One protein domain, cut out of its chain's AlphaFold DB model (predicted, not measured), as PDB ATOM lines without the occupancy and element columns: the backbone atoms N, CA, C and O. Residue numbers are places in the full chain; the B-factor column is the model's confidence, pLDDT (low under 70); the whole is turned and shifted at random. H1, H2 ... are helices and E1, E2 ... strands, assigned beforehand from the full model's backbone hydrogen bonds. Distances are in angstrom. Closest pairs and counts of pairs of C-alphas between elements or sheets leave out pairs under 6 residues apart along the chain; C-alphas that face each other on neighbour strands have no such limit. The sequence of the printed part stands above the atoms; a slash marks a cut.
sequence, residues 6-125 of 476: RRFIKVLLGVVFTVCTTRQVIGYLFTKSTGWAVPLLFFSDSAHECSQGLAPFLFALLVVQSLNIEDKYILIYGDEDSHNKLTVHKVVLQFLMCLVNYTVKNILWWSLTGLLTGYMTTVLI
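Overview. This is residues 6 to 125 of the 476 residues of an uncharacterized protein of Phycomyces blakesleeanus (strain ATCC 8743b / DSM 1359 / FGSC 10004 / NBRC 33097 / NRRL 1555) (UniProt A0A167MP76). Helix H3 forms the middle of a loose helical body, with H4 and H5 packed on different sides of it and the long H1 crossing H3 and H5 with its middle part. A hairpin of E1 and E2 lengthens one end, its tip, residues 78 to 83, sticking out, while short H2 lies toward the other end. The 120 printed residues hold five named helices and two antiparallel strands, in the order H1 H2 H3 E1 E2 H4 H5, and the class is mostly helix. The whole is loose, with a radius of gyration of the C-alphas of 17.9 A and spans of 65 by 33 by 20 A.

Along the chain. H1, residues 6 to 33, begins at C-alpha 6 (36.613, 138.330, 379.005) and is 39.0 A long. H2 is residues 39 to 42, and H3, residues 55 to 68, is 20.6 A long. E1 is residues 72 to 76 and E2 residues 85 to 89. H4, residues 90 to 103, spans 20.2 A; H5, residues 108 to 125, spans 25.3 A and ends at C-alpha 125 (22.852, 136.057, 382.569).

Arrangement. H3, the hub, touches H5, closest at C-alphas of Ala 60 and Gly 118, 3.7 A; they run the same way at 36 degrees, only just a steep tilt. H3 touches H4 at C-alphas of Leu 62 and Gln 94, 6.1 A, opposite ways at a shallow tilt of 17 degrees. H1 touches H5 with residues 15 to 23 alone, closest at C-alphas of Val 19 and Thr 117, 5.8 A, at a steep tilt of 44 degrees. In the hairpin E1 and E2, N 73 and O 88 are 2.8 A apart, within hydrogen-bond range. Every O i to N i+4 pair is within range in H1, H4 and H5, and 8 of 10 in H3; H2 is too short for one.

Size, cuts and confidence. The C-alphas of Ala 37 and Asp 81, the two farthest apart, are 65.6 A apart. The printed part has no cut; the link from H2 to H3 is long, and residues 31 to 52 have pLDDT under 70.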
ATOM      1  N   ARG A   6      36.653 139.802 378.936       89.69
ATOM      2  CA  ARG A   6      36.613 138.330 379.005       89.69
ATOM      3  C   ARG A   6      35.203 137.791 379.252       89.69
ATOM      4  O   ARG A   6      34.827 136.787 378.654       89.69
ATOM      5  N   ARG A   7      34.420 138.433 380.130       86.38
ATOM      6  CA  ARG A   7      33.023 138.039 380.403       86.38
ATOM      7  C   ARG A   7      32.157 138.280 379.169       86.38
ATOM      8  O   ARG A   7      31.379 137.406 378.800       86.38
ATOM      9  N   PHE A   8      32.349 139.417 378.501       86.88
ATOM     10  CA  PHE A   8      31.670 139.729 377.245       86.88
ATOM     11  C   PHE A   8      31.953 138.684 376.158       86.88
ATOM     12  O   PHE A   8      31.010 138.126 375.604       86.88
ATOM     13  N   ILE A   9      33.226 138.346 375.916       89.00
ATOM     14  CA  ILE A   9      33.613 137.341 374.912       89.00
ATOM     15  C   ILE A   9      32.997 135.973 375.231       89.00
ATOM     16  O   ILE A   9      32.468 135.324 374.334       89.00
ATOM     17  N   LYS A  10      33.000 135.540 376.500       90.12
ATOM     18  CA  LYS A  10      32.373 134.268 376.905       90.12
ATOM     19  C   LYS A  10      30.875 134.238 376.607       90.12
ATOM     20  O   LYS A  10      30.385 133.246 376.076       90.12
ATOM     21  N   VAL A  11      30.159 135.315 376.932       87.75
ATOM     22  CA  VAL A  11      28.724 135.429 376.634       87.75
ATOM     23  C   VAL A  11      28.490 135.422 375.127       87.75
ATOM     24  O   VAL A  11      27.624 134.691 374.660       87.75
ATOM     25  N   LEU A  12      29.284 136.175 374.362       88.25
ATOM     26  CA  LEU A  12      29.168 136.233 372.908       88.25
ATOM     27  C   LEU A  12      29.379 134.855 372.266       88.25
ATOM     28  O   LEU A  12      28.534 134.413 371.494       88.25
ATOM     29  N   LEU A  13      30.455 134.148 372.624       91.25
ATOM     30  CA  LEU A  13      30.723 132.792 372.129       91.25
ATOM     31  C   LEU A  13      29.617 131.807 372.530       91.25
ATOM     32  O   LEU A  13      29.203 130.987 371.714       91.25
ATOM     33  N   GLY A  14      29.098 131.921 373.757       90.62
ATOM     34  CA  GLY A  14      27.976 131.111 374.231       90.62
ATOM     35  C   GLY A  14      26.696 131.343 373.425       90.62
ATOM     36  O   GLY A  14      26.050 130.377 373.018       90.62
ATOM     37  N   VAL A  15      26.358 132.604 373.132       88.75
ATOM     38  CA  VAL A  15      25.226 132.960 372.260       88.75
ATOM     39  C   VAL A  15      25.433 132.381 370.868       88.75
ATOM     40  O   VAL A  15      24.529 131.732 370.351       88.75
ATOM     41  N   VAL A  16      26.620 132.562 370.281       88.94
ATOM     42  CA  VAL A  16      26.922 132.066 368.933       88.94
ATOM     43  C   VAL A  16      26.735 130.552 368.850       88.94
ATOM     44  O   VAL A  16      25.991 130.067 368.000       88.94
ATOM     45  N   PHE A  17      27.343 129.804 369.772       91.44
ATOM     46  CA  PHE A  17      27.233 128.348 369.810       91.44
ATOM     47  C   PHE A  17      25.788 127.872 370.028       91.44
ATOM     48  O   PHE A  17      25.327 126.938 369.366       91.44
ATOM     49  N   THR A  18      25.050 128.539 370.919       90.12
ATOM     50  CA  THR A  18      23.659 128.181 371.234       90.12
ATOM     51  C   THR A  18      22.725 128.466 370.061       90.12
ATOM     52  O   THR A  18      21.886 127.621 369.753       90.12
ATOM     53  N   VAL A  19      22.898 129.592 369.360       88.38
ATOM     54  CA  VAL A  19      22.145 129.910 368.134       88.38
ATOM     55  C   VAL A  19      22.393 128.831 367.080       88.38
ATOM     56  O   VAL A  19      21.437 128.271 366.544       88.38
ATOM     57  N   CYS A  20      23.661 128.489 366.819       86.12
ATOM     58  CA  CYS A  20      24.020 127.465 365.836       86.12
ATOM     59  C   CYS A  20      23.407 126.100 366.180       86.12
ATOM     60  O   CYS A  20      22.808 125.462 365.318       86.12
ATOM     61  N   THR A  21      23.500 125.674 367.442       88.38
ATOM     62  CA  THR A  21      22.958 124.384 367.900       88.38
ATOM     63  C   THR A  21      21.433 124.359 367.828       88.38
ATOM     64  O   THR A  21      20.852 123.437 367.260       88.38
ATOM     65  N   THR A  22      20.776 125.404 368.342       86.31
ATOM     66  CA  THR A  22      19.311 125.536 368.326       86.31
ATOM     67  C   THR A  22      18.786 125.513 366.897       86.31
ATOM     68  O   THR A  22      17.799 124.838 366.620       86.31
ATOM     69  N   ARG A  23      19.480 126.172 365.961       82.31
ATOM     70  CA  ARG A  23      19.139 126.117 364.538       82.31
ATOM     71  C   ARG A  23      19.215 124.700 363.984       82.31
ATOM     72  O   ARG A  23      18.272 124.289 363.324       82.31
ATOM     73  N   GLN A  24      20.300 123.966 364.225       83.38
ATOM     74  CA  GLN A  24      20.430 122.600 363.701       83.38
ATOM     75  C   GLN A  24      19.327 121.684 364.241       83.38
ATOM     76  O   GLN A  24      18.744 120.910 363.486       83.38
ATOM     77  N   VAL A  25      18.976 121.828 365.523       83.81
ATOM     78  CA  VAL A  25      17.875 121.076 366.140       83.81
ATOM     79  C   VAL A  25      16.531 121.453 365.517       83.81
ATOM     80  O   VAL A  25      15.790 120.571 365.093       83.81
ATOM     81  N   ILE A  26      16.224 122.748 365.412       79.69
ATOM     82  CA  ILE A  26      14.972 123.235 364.819       79.69
ATOM     83  C   ILE A  26      14.871 122.828 363.342       79.69
ATOM     84  O   ILE A  26      13.845 122.305 362.918       79.69
ATOM     85  N   GLY A  27      15.946 123.001 362.575       75.44
ATOM     86  CA  GLY A  27      16.026 122.611 361.172       75.44
ATOM     87  C   GLY A  27      15.846 121.107 360.984       75.44
ATOM     88  O   GLY A  27      15.103 120.697 360.098       75.44
ATOM     89  N   TYR A  28      16.444 120.278 361.845       77.94
ATOM     90  CA  TYR A  28      16.224 118.832 361.843       77.94
ATOM     91  C   TYR A  28      14.766 118.477 362.156       77.94
ATOM     92  O   TYR A  28      14.154 117.697 361.422       77.94
ATOM     93  N   LEU A  29      14.194 119.068 363.208       76.56
ATOM     94  CA  LEU A  29      12.811 118.816 363.603       76.56
ATOM     95  C   LEU A  29      11.847 119.186 362.470       76.56
ATOM     96  O   LEU A  29      11.036 118.356 362.053       76.56
ATOM     97  N   PHE A  30      11.990 120.382 361.907       71.69
ATOM     98  CA  PHE A  30      11.104 120.868 360.857       71.69
ATOM     99  C   PHE A  30      11.360 120.231 359.500       71.69
ATOM    100  O   PHE A  30      10.412 120.035 358.759       71.69
ATOM    101  N   THR A  31      12.588 119.838 359.170       64.44
ATOM    102  CA  THR A  31      12.863 119.222 357.864       64.44
ATOM    103  C   THR A  31      12.563 117.727 357.862       64.44
ATOM    104  O   THR A  31      11.948 117.235 356.921       64.44
ATOM    105  N   LYS A  32      12.992 116.989 358.895       66.19
ATOM    106  CA  LYS A  32      12.936 115.518 358.903       66.19
ATOM    107  C   LYS A  32      11.814 114.936 359.755       66.19
ATOM    108  O   LYS A  32      11.305 113.879 359.400       66.19
ATOM    109  N   SER A  33      11.433 115.571 360.867       67.81
ATOM    110  CA  SER A  33      10.504 114.938 361.819       67.81
ATOM    111  C   SER A  33       9.032 115.280 361.572       67.81
ATOM    112  O   SER A  33       8.209 114.369 361.534       67.81
ATOM    113  N   THR A  34       8.699 116.559 361.360       68.31
ATOM    114  CA  THR A  34       7.300 117.030 361.288       68.31
ATOM    115  C   THR A  34       6.953 117.812 360.024       68.31
ATOM    116  O   THR A  34       5.769 118.019 359.758       68.31
ATOM    117  N   GLY A  35       7.939 118.225 359.218       59.84
ATOM    118  CA  GLY A  35       7.706 119.049 358.020       59.84
ATOM    119  C   GLY A  35       6.848 118.392 356.951       59.84
ATOM    120  O   GLY A  35       6.143 119.082 356.223       59.84
ATOM    121  N   TRP A  36       6.862 117.061 356.890       62.78
ATOM    122  CA  TRP A  36       5.998 116.298 355.993       62.78
ATOM    123  C   TRP A  36       4.526 116.307 356.443       62.78
ATOM    124  O   TRP A  36       3.641 116.185 355.608       62.78
ATOM    125  N   ALA A  37       4.250 116.477 357.743       59.16
ATOM    126  CA  ALA A  37       2.908 116.340 358.314       59.16
ATOM    127  C   ALA A  37       2.144 117.670 358.438       59.16
ATOM    128  O   ALA A  37       0.917 117.671 358.363       59.16
ATOM    129  N   VAL A  38       2.838 118.798 358.639       64.38
ATOM    130  CA  VAL A  38       2.202 120.130 358.721       64.38
ATOM    131  C   VAL A  38       2.967 121.141 357.864       64.38
ATOM    132  O   VAL A  38       3.614 122.050 358.390       64.38
ATOM    133  N   PRO A  39       2.913 120.985 356.533       55.72
ATOM    134  CA  PRO A  39       3.702 121.799 355.620       55.72
ATOM    135  C   PRO A  39       3.451 123.301 355.804       55.72
ATOM    136  O   PRO A  39       4.403 124.061 355.928       55.72
ATOM    137  N   LEU A  40       2.191 123.718 355.986       56.28
ATOM    138  CA  LEU A  40       1.801 125.120 356.218       56.28
ATOM    139  C   LEU A  40       2.551 125.813 357.373       56.28
ATOM    140  O   LEU A  40       2.798 127.013 357.295       56.28
ATOM    141  N   LEU A  41       2.913 125.087 358.439       53.91
ATOM    142  CA  LEU A  41       3.638 125.652 359.588       53.91
ATOM    143  C   LEU A  41       5.156 125.494 359.476       53.91
ATOM    144  O   LEU A  41       5.889 126.201 360.166       53.91
ATOM    145  N   PHE A  42       5.632 124.568 358.643       56.03
ATOM    146  CA  PHE A  42       7.026 124.121 358.628       56.03
ATOM    147  C   PHE A  42       7.651 124.134 357.227       56.03
ATOM    148  O   PHE A  42       8.650 123.453 356.992       56.03
ATOM    149  N   PHE A  43       7.123 124.968 356.320       54.41
ATOM    150  CA  PHE A  43       7.834 125.452 355.135       54.41
ATOM    151  C   PHE A  43       8.990 126.324 355.575       54.41
ATOM    152  O   PHE A  43       8.940 127.550 355.628       54.41
ATOM    153  N   SER A  44      10.029 125.642 356.001       50.78
ATOM    154  CA  SER A  44      11.234 126.277 356.419       50.78
ATOM    155  C   SER A  44      12.243 126.050 355.319       50.78
ATOM    156  O   SER A  44      12.849 124.981 355.225       50.78
ATOM    157  N   ASP A  45      12.478 127.106 354.548       55.25
ATOM    158  CA  ASP A  45      13.754 127.246 353.872       55.25
ATOM    159  C   ASP A  45      14.892 127.259 354.911       55.25
ATOM    160  O   ASP A  45      16.026 127.256 354.495       55.25
ATOM    161  N   SER A  46      14.692 127.202 356.244       55.06
ATOM    162  CA  SER A  46      15.768 127.298 357.260       55.06
ATOM    163  C   SER A  46      16.993 126.415 357.047       55.06
ATOM    164  O   SER A  46      18.091 126.818 357.441       55.06
ATOM    165  N   ALA A  47      16.843 125.227 356.454       54.47
ATOM    166  CA  ALA A  47      17.978 124.378 356.095       54.47
ATOM    167  C   ALA A  47      18.793 124.963 354.921       54.47
ATOM    168  O   ALA A  47      20.015 124.835 354.900       54.47
ATOM    169  N   HIS A  48      18.118 125.664 354.011       56.72
ATOM    170  CA  HIS A  48      18.609 126.228 352.744       56.72
ATOM    171  C   HIS A  48      18.726 127.754 352.734       56.72
ATOM    172  O   HIS A  48      19.289 128.325 351.801       56.72
ATOM    173  N   GLU A  49      18.240 128.434 353.775       62.47
ATOM    174  CA  GLU A  49      18.427 129.850 354.036       62.47
ATOM    175  C   GLU A  49      19.933 130.007 354.266       62.47
ATOM    176  O   GLU A  49      20.458 129.818 355.371       62.47
ATOM    177  N   CYS A  50      20.648 130.252 353.168       58.44
ATOM    178  CA  CYS A  50      22.088 130.415 353.146       58.44
ATOM    179  C   CYS A  50      22.451 131.525 354.129       58.44
ATOM    180  O   CYS A  50      21.829 132.586 354.097       58.44
ATOM    181  N   SER A  51      23.424 131.240 355.005       54.81
ATOM    182  CA  SER A  51      23.958 132.104 356.067       54.81
ATOM    183  C   SER A  51      23.764 133.596 355.785       54.81
ATOM    184  O   SER A  51      24.620 134.224 355.162       54.81
ATOM    185  N   GLN A  52      22.672 134.192 356.278       59.72
ATOM    186  CA  GLN A  52      22.427 135.634 356.141       59.72
ATOM    187  C   GLN A  52      23.228 136.440 357.171       59.72
ATOM    188  O   GLN A  52      22.737 137.357 357.827       59.72
ATOM    189  N   GLY A  53      24.492 136.056 357.335       70.19
ATOM    190  CA  GLY A  53      25.456 136.716 358.195       70.19
ATOM    191  C   GLY A  53      25.036 136.719 359.661       70.19
ATOM    192  O   GLY A  53      24.961 135.676 360.309       70.19
ATOM    193  N   LEU A  54      24.827 137.922 360.199       84.50
ATOM    194  CA  LEU A  54      24.759 138.169 361.638       84.50
ATOM    195  C   LEU A  54      23.337 138.245 362.208       84.50
ATOM    196  O   LEU A  54      23.187 138.369 363.423       84.50
ATOM    197  N   ALA A  55      22.301 138.152 361.370       87.81
ATOM    198  CA  ALA A  55      20.907 138.359 361.763       87.81
ATOM    199  C   ALA A  55      20.471 137.619 363.046       87.81
ATOM    200  O   ALA A  55      20.038 138.294 363.983       87.81
ATOM    201  N   PRO A  56      20.618 136.284 363.187       89.62
ATOM    202  CA  PRO A  56      20.175 135.598 364.405       89.62
ATOM    203  C   PRO A  56      20.924 136.082 365.658       89.62
ATOM    204  O   PRO A  56      20.344 136.150 366.740       89.62
ATOM    205  N   PHE A  57      22.194 136.474 365.526       91.38
ATOM    206  CA  PHE A  57      22.970 137.023 366.635       91.38
ATOM    207  C   PHE A  57      22.502 138.438 366.981       91.38
ATOM    208  O   PHE A  57      22.403 138.765 368.159       91.38
ATOM    209  N   LEU A  58      22.146 139.259 365.987       92.75
ATOM    210  CA  LEU A  58      21.566 140.587 366.208       92.75
ATOM    211  C   LEU A  58      20.220 140.501 366.939       92.75
ATOM    212  O   LEU A  58      20.009 141.263 367.882       92.75
ATOM    213  N   PHE A  59      19.360 139.541 366.578       95.25
ATOM    214  CA  PHE A  59      18.105 139.275 367.291       95.25
ATOM    215  C   PHE A  59      18.342 138.724 368.704       95.25
ATOM    216  O   PHE A  59      17.663 139.135 369.643       95.25
ATOM    217  N   ALA A  60      19.334 137.850 368.898       95.75
ATOM    218  CA  ALA A  60      19.698 137.392 370.238       95.75
ATOM    219  C   ALA A  60      20.187 138.556 371.115       95.75
ATOM    220  O   ALA A  60      19.746 138.713 372.256       95.75
ATOM    221  N   LEU A  61      21.051 139.417 370.567       93.81
ATOM    222  CA  LEU A  61      21.559 140.609 371.244       93.81
ATOM    223  C   LEU A  61      20.454 141.627 371.532       93.81
ATOM    224  O   LEU A  61      20.473 142.221 372.606       93.81
ATOM    225  N   LEU A  62      19.471 141.791 370.643       96.38
ATOM    226  CA  LEU A  62      18.286 142.618 370.883       96.38
ATOM    227  C   LEU A  62      17.548 142.173 372.156       96.38
ATOM    228  O   LEU A  62      17.221 142.998 373.011       96.38
ATOM    229  N   VAL A  63      17.337 140.864 372.326       96.88
ATOM    230  CA  VAL A  63      16.672 140.330 373.524       96.88
ATOM    231  C   VAL A  63      17.564 140.459 374.763       96.88
ATOM    232  O   VAL A  63      17.056 140.764 375.840       96.88
ATOM    233  N   VAL A  64      18.885 140.312 374.644       94.56
ATOM    234  CA  VAL A  64      19.823 140.562 375.760       94.56
ATOM    235  C   VAL A  64      19.839 142.037 376.169       94.56
ATOM    236  O   VAL A  64      19.856 142.350 377.361       94.56
ATOM    237  N   GLN A  65      19.756 142.962 375.212       93.38
ATOM    238  CA  GLN A  65      19.674 144.401 375.479       93.38
ATOM    239  C   GLN A  65      18.380 144.803 376.204       93.38
ATOM    240  O   GLN A  65      18.373 145.831 376.883       93.38
ATOM    241  N   SER A  66      17.322 143.981 376.161       94.44
ATOM    242  CA  SER A  66      16.075 144.229 376.908       94.44
ATOM    243  C   SER A  66      16.275 144.360 378.425       94.44
ATOM    244  O   SER A  66      15.465 144.991 379.106       94.44
ATOM    245  N   LEU A  67      17.385 143.834 378.959       93.00
ATOM    246  CA  LEU A  67      17.783 144.015 380.356       93.00
ATOM    247  C   LEU A  67      17.945 145.486 380.744       93.00
ATOM    248  O   LEU A  67      17.598 145.859 381.864       93.00
ATOM    249  N   ASN A  68      18.408 146.316 379.809       93.38
ATOM    250  CA  ASN A  68      18.581 147.754 379.987       93.38
ATOM    251  C   ASN A  68      17.652 148.515 379.033       93.38
ATOM    252  O   ASN A  68      18.091 149.388 378.294       93.38
ATOM    253  N   ILE A  69      16.358 148.179 379.021       92.19
ATOM    254  CA  ILE A  69      15.374 148.820 378.125       92.19
ATOM    255  C   ILE A  69      15.316 150.354 378.263       92.19
ATOM    256  O   ILE A  69      14.930 151.058 377.333       92.19
ATOM    257  N   GLU A  70      15.718 150.873 379.422       93.31
ATOM    258  CA  GLU A  70      15.748 152.300 379.744       93.31
ATOM    259  C   GLU A  70      16.997 153.016 379.211       93.31
ATOM    260  O   GLU A  70      17.029 154.246 379.232       93.31
ATOM    261  N   ASP A  71      17.991 152.284 378.691       93.62
ATOM    262  CA  ASP A  71      19.166 152.878 378.061       93.62
ATOM    263  C   ASP A  71      18.762 153.666 376.807       93.62
ATOM    264  O   ASP A  71      18.125 153.143 375.881       93.62
ATOM    265  N   LYS A  72      19.208 154.922 376.748       95.69
ATOM    266  CA  LYS A  72      18.918 155.868 375.666       95.69
ATOM    267  C   LYS A  72      20.214 156.395 375.053       95.69
ATOM    268  O   LYS A  72      21.193 156.615 375.763       95.69
ATOM    269  N   TYR A  73      20.206 156.615 373.745       93.44
ATOM    270  CA  TYR A  73      21.106 157.545 373.073       93.44
ATOM    271  C   TYR A  73      20.466 158.931 373.092       93.44
ATOM    272  O   TYR A  73      19.265 159.064 372.855       93.44
ATOM    273  N   ILE A  74      21.264 159.951 373.391       94.38
ATOM    274  CA  ILE A  74      20.847 161.351 373.348       94.38
ATOM    275  C   ILE A  74      21.619 161.977 372.192       94.38
ATOM    276  O   ILE A  74      22.826 162.179 372.309       94.38
ATOM    277  N   LEU A  75      20.947 162.216 371.066       90.88
ATOM    278  CA  LEU A  75      21.510 162.997 369.969       90.88
ATOM    279  C   LEU A  75      21.226 164.473 370.227       90.88
ATOM    280  O   LEU A  75      20.075 164.871 370.413       90.88
ATOM    281  N   ILE A  76      22.293 165.263 370.224       92.50
ATOM    282  CA  ILE A  76      22.255 166.722 370.290       92.50
ATOM    283  C   ILE A  76      22.570 167.211 368.874       92.50
ATOM    284  O   ILE A  76      23.570 166.776 368.301       92.50
ATOM    285  N   TYR A  77      21.700 168.034 368.286       89.88
ATOM    286  CA  TYR A  77      21.878 168.556 366.928       89.88
ATOM    287  C   TYR A  77      21.466 170.030 366.830       89.88
ATOM    288  O   TYR A  77      20.471 170.436 367.426       89.88
ATOM    289  N   GLY A  78      22.217 170.789 366.026       88.81
ATOM    290  CA  GLY A  78      22.099 172.243 365.858       88.81
ATOM    291  C   GLY A  78      23.249 173.011 366.530       88.81
ATOM    292  O   GLY A  78      24.151 172.384 367.087       88.81
ATOM    293  N   ASP A  79      23.240 174.347 366.429       87.50
ATOM    294  CA  ASP A  79      24.238 175.219 367.078       87.50
ATOM    295  C   ASP A  79      24.208 175.058 368.604       87.50
ATOM    296  O   ASP A  79      23.194 174.620 369.155       87.50
ATOM    297  N   GLU A  80      25.302 175.424 369.283       81.31
ATOM    298  CA  GLU A  80      25.482 175.266 370.740       81.31
ATOM    299  C   GLU A  80      24.310 175.832 371.571       81.31
ATOM    300  O   GLU A  80      23.986 175.286 372.629       81.31
ATOM    301  N   ASP A  81      23.607 176.841 371.049       84.00
ATOM    302  CA  ASP A  81      22.451 177.479 371.690       84.00
ATOM    303  C   ASP A  81      21.101 176.791 371.403       84.00
ATOM    304  O   ASP A  81      20.087 177.074 372.046       84.00
ATOM    305  N   SER A  82      21.045 175.863 370.447       78.31
ATOM    306  CA  SER A  82      19.813 175.157 370.097       78.31
ATOM    307  C   SER A  82      19.603 173.931 370.999       78.31
ATOM    308  O   SER A  82      20.302 172.923 370.940       78.31
ATOM    309  N   HIS A  83      18.593 173.986 371.868       86.56
ATOM    310  CA  HIS A  83      18.274 172.919 372.830       86.56
ATOM    311  C   HIS A  83      17.563 171.690 372.227       86.56
ATOM    312  O   HIS A  83      16.816 170.991 372.920       86.56
ATOM    313  N   ASN A  84      17.792 171.384 370.951       90.88
ATOM    314  CA  ASN A  84      17.145 170.254 370.298       90.88
ATOM    315  C   ASN A  84      17.822 168.939 370.718       90.88
ATOM    316  O   ASN A  84      18.944 168.624 370.321       90.88
ATOM    317  N   LYS A  85      17.126 168.162 371.555       93.25
ATOM    318  CA  LYS A  85      17.572 166.848 372.038       93.25
ATOM    319  C   LYS A  85      16.634 165.769 371.521       93.25
ATOM    320  O   LYS A  85      15.465 165.731 371.898       93.25
ATOM    321  N   LEU A  86      17.159 164.843 370.724       95.00
ATOM    322  CA  LEU A  86      16.441 163.630 370.343       95.00
ATOM    323  C   LEU A  86      16.912 162.477 371.226       95.00
ATOM    324  O   LEU A  86      18.093 162.131 371.244       95.00
ATOM    325  N   THR A  87      15.982 161.862 371.955       95.88
ATOM    326  CA  THR A  87      16.279 160.673 372.764       95.88
ATOM    327  C   THR A  87      15.752 159.424 372.075       95.88
ATOM    328  O   THR A  87      14.570 159.334 371.755       95.88
ATOM    329  N   VAL A  88      16.632 158.452 371.840       95.94
ATOM    330  CA  VAL A  88      16.293 157.191 371.168       95.94
ATOM    331  C   VAL A  88      16.699 156.033 372.062       95.94
ATOM    332  O   VAL A  88      17.859 155.908 372.447       95.94
ATOM    333  N   HIS A  89      15.758 155.157 372.403       95.44
ATOM    334  CA  HIS A  89      16.067 153.952 373.173       95.44
ATOM    335  C   HIS A  89      16.968 153.008 372.369       95.44
ATOM    336  O   HIS A  89      16.683 152.716 371.205       95.44
ATOM    337  N   LYS A  90      18.024 152.469 372.994       94.94
ATOM    338  CA  LYS A  90      18.985 151.583 372.306       94.94
ATOM    339  C   LYS A  90      18.310 150.348 371.705       94.94
ATOM    340  O   LYS A  90      18.621 149.963 370.585       94.94
ATOM    341  N   VAL A  91      17.338 149.783 372.428       95.06
ATOM    342  CA  VAL A  91      16.544 148.625 371.982       95.06
ATOM    343  C   VAL A  91      15.753 148.943 370.710       95.06
ATOM    344  O   VAL A  91      15.673 148.097 369.826       95.06
ATOM    345  N   VAL A  92      15.215 150.161 370.579       95.44
ATOM    346  CA  VAL A  92      14.475 150.582 369.377       95.44
ATOM    347  C   VAL A  92      15.419 150.681 368.181       95.44
ATOM    348  O   VAL A  92      15.108 150.153 367.118       95.44
ATOM    349  N   LEU A  93      16.601 151.279 368.359       94.88
ATOM    350  CA  LEU A  93      17.604 151.364 367.295       94.88
ATOM    351  C   LEU A  93      18.072 149.970 366.842       94.88
ATOM    352  O   LEU A  93      18.088 149.683 365.648       94.88
ATOM    353  N   GLN A  94      18.390 149.085 367.792       95.06
ATOM    354  CA  GLN A  94      18.785 147.706 367.500       95.06
ATOM    355  C   GLN A  94      17.665 146.941 366.783       95.06
ATOM    356  O   GLN A  94      17.938 146.192 365.848       95.06
ATOM    357  N   PHE A  95      16.409 147.135 367.193       95.94
ATOM    358  CA  PHE A  95      15.253 146.526 366.541       95.94
ATOM    359  C   PHE A  95      15.126 146.990 365.087       95.94
ATOM    360  O   PHE A  95      15.011 146.149 364.199       95.94
ATOM    361  N   LEU A  96      15.246 148.294 364.819       94.69
ATOM    362  CA  LEU A  96      15.243 148.831 363.454       94.69
ATOM    363  C   LEU A  96      16.389 148.252 362.610       94.69
ATOM    364  O   LEU A  96      16.160 147.841 361.477       94.69
ATOM    365  N   MET A  97      17.597 148.127 363.168       92.44
ATOM    366  CA  MET A  97      18.718 147.466 362.485       92.44
ATOM    367  C   MET A  97      18.420 145.993 362.167       92.44
ATOM    368  O   MET A  97      18.781 145.504 361.095       92.44
ATOM    369  N   CYS A  98      17.753 145.278 363.078       93.12
ATOM    370  CA  CYS A  98      17.324 143.901 362.839       93.12
ATOM    371  C   CYS A  98      16.280 143.830 361.716       93.12
ATOM    372  O   CYS A  98      16.384 142.959 360.856       93.12
ATOM    373  N   LEU A  99      15.324 144.768 361.671       91.56
ATOM    374  CA  LEU A  99      14.325 144.837 360.601       91.56
ATOM    375  C   LEU A  99      14.950 145.133 359.234       91.56
ATOM    376  O   LEU A  99      14.577 144.487 358.266       91.56
ATOM    377  N   VAL A 100      15.937 146.031 359.147       89.69
ATOM    378  CA  VAL A 100      16.654 146.296 357.883       89.69
ATOM    379  C   VAL A 100      17.354 145.034 357.366       89.69
ATOM    380  O   VAL A 100      17.315 144.747 356.171       89.69
ATOM    381  N   ASN A 101      17.946 144.232 358.260       84.38
ATOM    382  CA  ASN A 101      18.516 142.935 357.878       84.38
ATOM    383  C   ASN A 101      17.428 141.929 357.464       84.38
ATOM    384  O   ASN A 101      17.650 141.130 356.561       84.38
ATOM    385  N   TYR A 102      16.250 141.990 358.088       85.31
ATOM    386  CA  TYR A 102      15.112 141.130 357.770       85.31
ATOM    387  C   TYR A 102      14.480 141.438 356.406       85.31
ATOM    388  O   TYR A 102      14.062 140.529 355.702       85.31
ATOM    389  N   THR A 103      14.400 142.709 356.003       79.38
ATOM    390  CA  THR A 103      13.694 143.106 354.770       79.38
ATOM    391  C   THR A 103      14.355 142.611 353.485       79.38
ATOM    392  O   THR A 103      13.701 142.560 352.448       79.38
ATOM    393  N   VAL A 104      15.642 142.249 353.528       77.44
ATOM    394  CA  VAL A 104      16.381 141.803 352.335       77.44
ATOM    395  C   VAL A 104      15.892 140.431 351.867       77.44
ATOM    396  O   VAL A 104      15.792 140.187 350.666       77.44
ATOM    397  N   LYS A 105      15.575 139.533 352.804       71.75
ATOM    398  CA  LYS A 105      15.054 138.191 352.534       71.75
ATOM    399  C   LYS A 105      14.253 137.722 353.741       71.75
ATOM    400  O   LYS A 105      14.677 137.912 354.874       71.75
ATOM    401  N   ASN A 106      13.143 137.037 353.497       76.62
ATOM    402  CA  ASN A 106      12.325 136.476 354.563       76.62
ATOM    403  C   ASN A 106      13.130 135.453 355.393       76.62
ATOM    404  O   ASN A 106      13.394 134.352 354.925       76.62
ATOM    405  N   ILE A 107      13.546 135.841 356.602       82.25
ATOM    406  CA  ILE A 107      14.365 135.029 357.520       82.25
ATOM    407  C   ILE A 107      13.672 134.816 358.861       82.25
ATOM    408  O   ILE A 107      14.292 134.908 359.930       82.25
ATOM    409  N   LEU A 108      12.360 134.571 358.819       86.12
ATOM    410  CA  LEU A 108      11.537 134.370 360.010       86.12
ATOM    411  C   LEU A 108      12.175 133.355 360.962       86.12
ATOM    412  O   LEU A 108      12.307 133.618 362.156       86.12
ATOM    413  N   TRP A 109      12.641 132.230 360.422       82.38
ATOM    414  CA  TRP A 109      13.179 131.129 361.212       82.38
ATOM    415  C   TRP A 109      14.542 131.443 361.829       82.38
ATOM    416  O   TRP A 109      14.728 131.202 363.025       82.38
ATOM    417  N   TRP A 110      15.473 132.058 361.090       85.50
ATOM    418  CA  TRP A 110      16.725 132.558 361.682       85.50
ATOM    419  C   TRP A 110      16.460 133.549 362.805       85.50
ATOM    420  O   TRP A 110      17.040 133.444 363.887       85.50
ATOM    421  N   SER A 111      15.558 134.490 362.560       90.38
ATOM    422  CA  SER A 111      15.218 135.527 363.524       90.38
ATOM    423  C   SER A 111      14.599 134.909 364.776       90.38
ATOM    424  O   SER A 111      15.013 135.236 365.885       90.38
ATOM    425  N   LEU A 112      13.704 133.929 364.614       90.38
ATOM    426  CA  LEU A 112      13.110 133.174 365.714       90.38
ATOM    427  C   LEU A 112      14.166 132.419 366.533       90.38
ATOM    428  O   LEU A 112      14.137 132.489 367.761       90.38
ATOM    429  N   THR A 113      15.132 131.750 365.890       90.31
ATOM    430  CA  THR A 113      16.219 131.066 366.621       90.31
ATOM    431  C   THR A 113      17.063 132.046 367.440       90.31
ATOM    432  O   THR A 113      17.419 131.752 368.586       90.31
ATOM    433  N   GLY A 114      17.316 133.238 366.890       93.69
ATOM    434  CA  GLY A 114      17.970 134.342 367.582       93.69
ATOM    435  C   GLY A 114      17.167 134.833 368.784       93.69
ATOM    436  O   GLY A 114      17.704 134.911 369.885       93.69
ATOM    437  N   LEU A 115      15.868 135.089 368.605       95.75
ATOM    438  CA  LEU A 115      14.963 135.529 369.673       95.75
ATOM    439  C   LEU A 115      14.890 134.520 370.826       95.75
ATOM    440  O   LEU A 115      15.030 134.908 371.986       95.75
ATOM    441  N   LEU A 116      14.719 133.230 370.517       94.38
ATOM    442  CA  LEU A 116      14.666 132.157 371.514       94.38
ATOM    443  C   LEU A 116      15.994 132.031 372.269       94.38
ATOM    444  O   LEU A 116      16.013 131.983 373.501       94.38
ATOM    445  N   THR A 117      17.116 132.044 371.546       94.88
ATOM    446  CA  THR A 117      18.449 131.970 372.161       94.88
ATOM    447  C   THR A 117      18.732 133.191 373.030       94.88
ATOM    448  O   THR A 117      19.241 133.058 374.145       94.88
ATOM    449  N   GLY A 118      18.375 134.383 372.553       95.56
ATOM    450  CA  GLY A 118      18.494 135.628 373.300       95.56
ATOM    451  C   GLY A 118      17.663 135.604 374.578       95.56
ATOM    452  O   GLY A 118      18.177 135.953 375.635       95.56
ATOM    453  N   TYR A 119      16.422 135.113 374.517       96.62
ATOM    454  CA  TYR A 119      15.554 134.969 375.688       96.62
ATOM    455  C   TYR A 119      16.188 134.073 376.760       96.62
ATOM    456  O   TYR A 119      16.333 134.491 377.912       96.62
ATOM    457  N   MET A 120      16.649 132.881 376.370       95.06
ATOM    458  CA  MET A 120      17.316 131.950 377.287       95.06
ATOM    459  C   MET A 120      18.609 132.541 377.858       95.06
ATOM    460  O   MET A 120      18.848 132.473 379.065       95.06
ATOM    461  N   THR A 121      19.415 133.188 377.015       93.81
ATOM    462  CA  THR A 121      20.659 133.850 377.429       93.81
ATOM    463  C   THR A 121      20.387 134.946 378.457       93.81
ATOM    464  O   THR A 121      21.086 135.035 379.463       93.81
ATOM    465  N   THR A 122      19.349 135.755 378.252       94.38
ATOM    466  CA  THR A 122      18.938 136.812 379.180       94.38
ATOM    467  C   THR A 122      18.593 136.258 380.561       94.38
ATOM    468  O   THR A 122      19.060 136.789 381.573       94.38
ATOM    469  N   VAL A 123      17.828 135.162 380.616       94.31
ATOM    470  CA  VAL A 123      17.481 134.480 381.873       94.31
ATOM    471  C   VAL A 123      18.729 133.923 382.558       94.31
ATOM    472  O   VAL A 123      18.895 134.107 383.766       94.31
ATOM    473  N   LEU A 124      19.639 133.297 381.806       93.06
ATOM    474  CA  LEU A 124      20.886 132.742 382.341       93.06
ATOM    475  C   LEU A 124      21.824 133.828 382.878       93.06
ATOM    476  O   LEU A 124      22.324 133.694 383.994       93.06
ATOM    477  N   ILE A 125      22.025 134.922 382.134       91.75
ATOM    478  CA  ILE A 125      22.852 136.057 382.569       91.75
ATOM    479  C   ILE A 125      22.296 136.644 383.864       91.75
ATOM    480  O   ILE A 125      23.059 136.870 384.798       91.75
TER     481      ILE A 125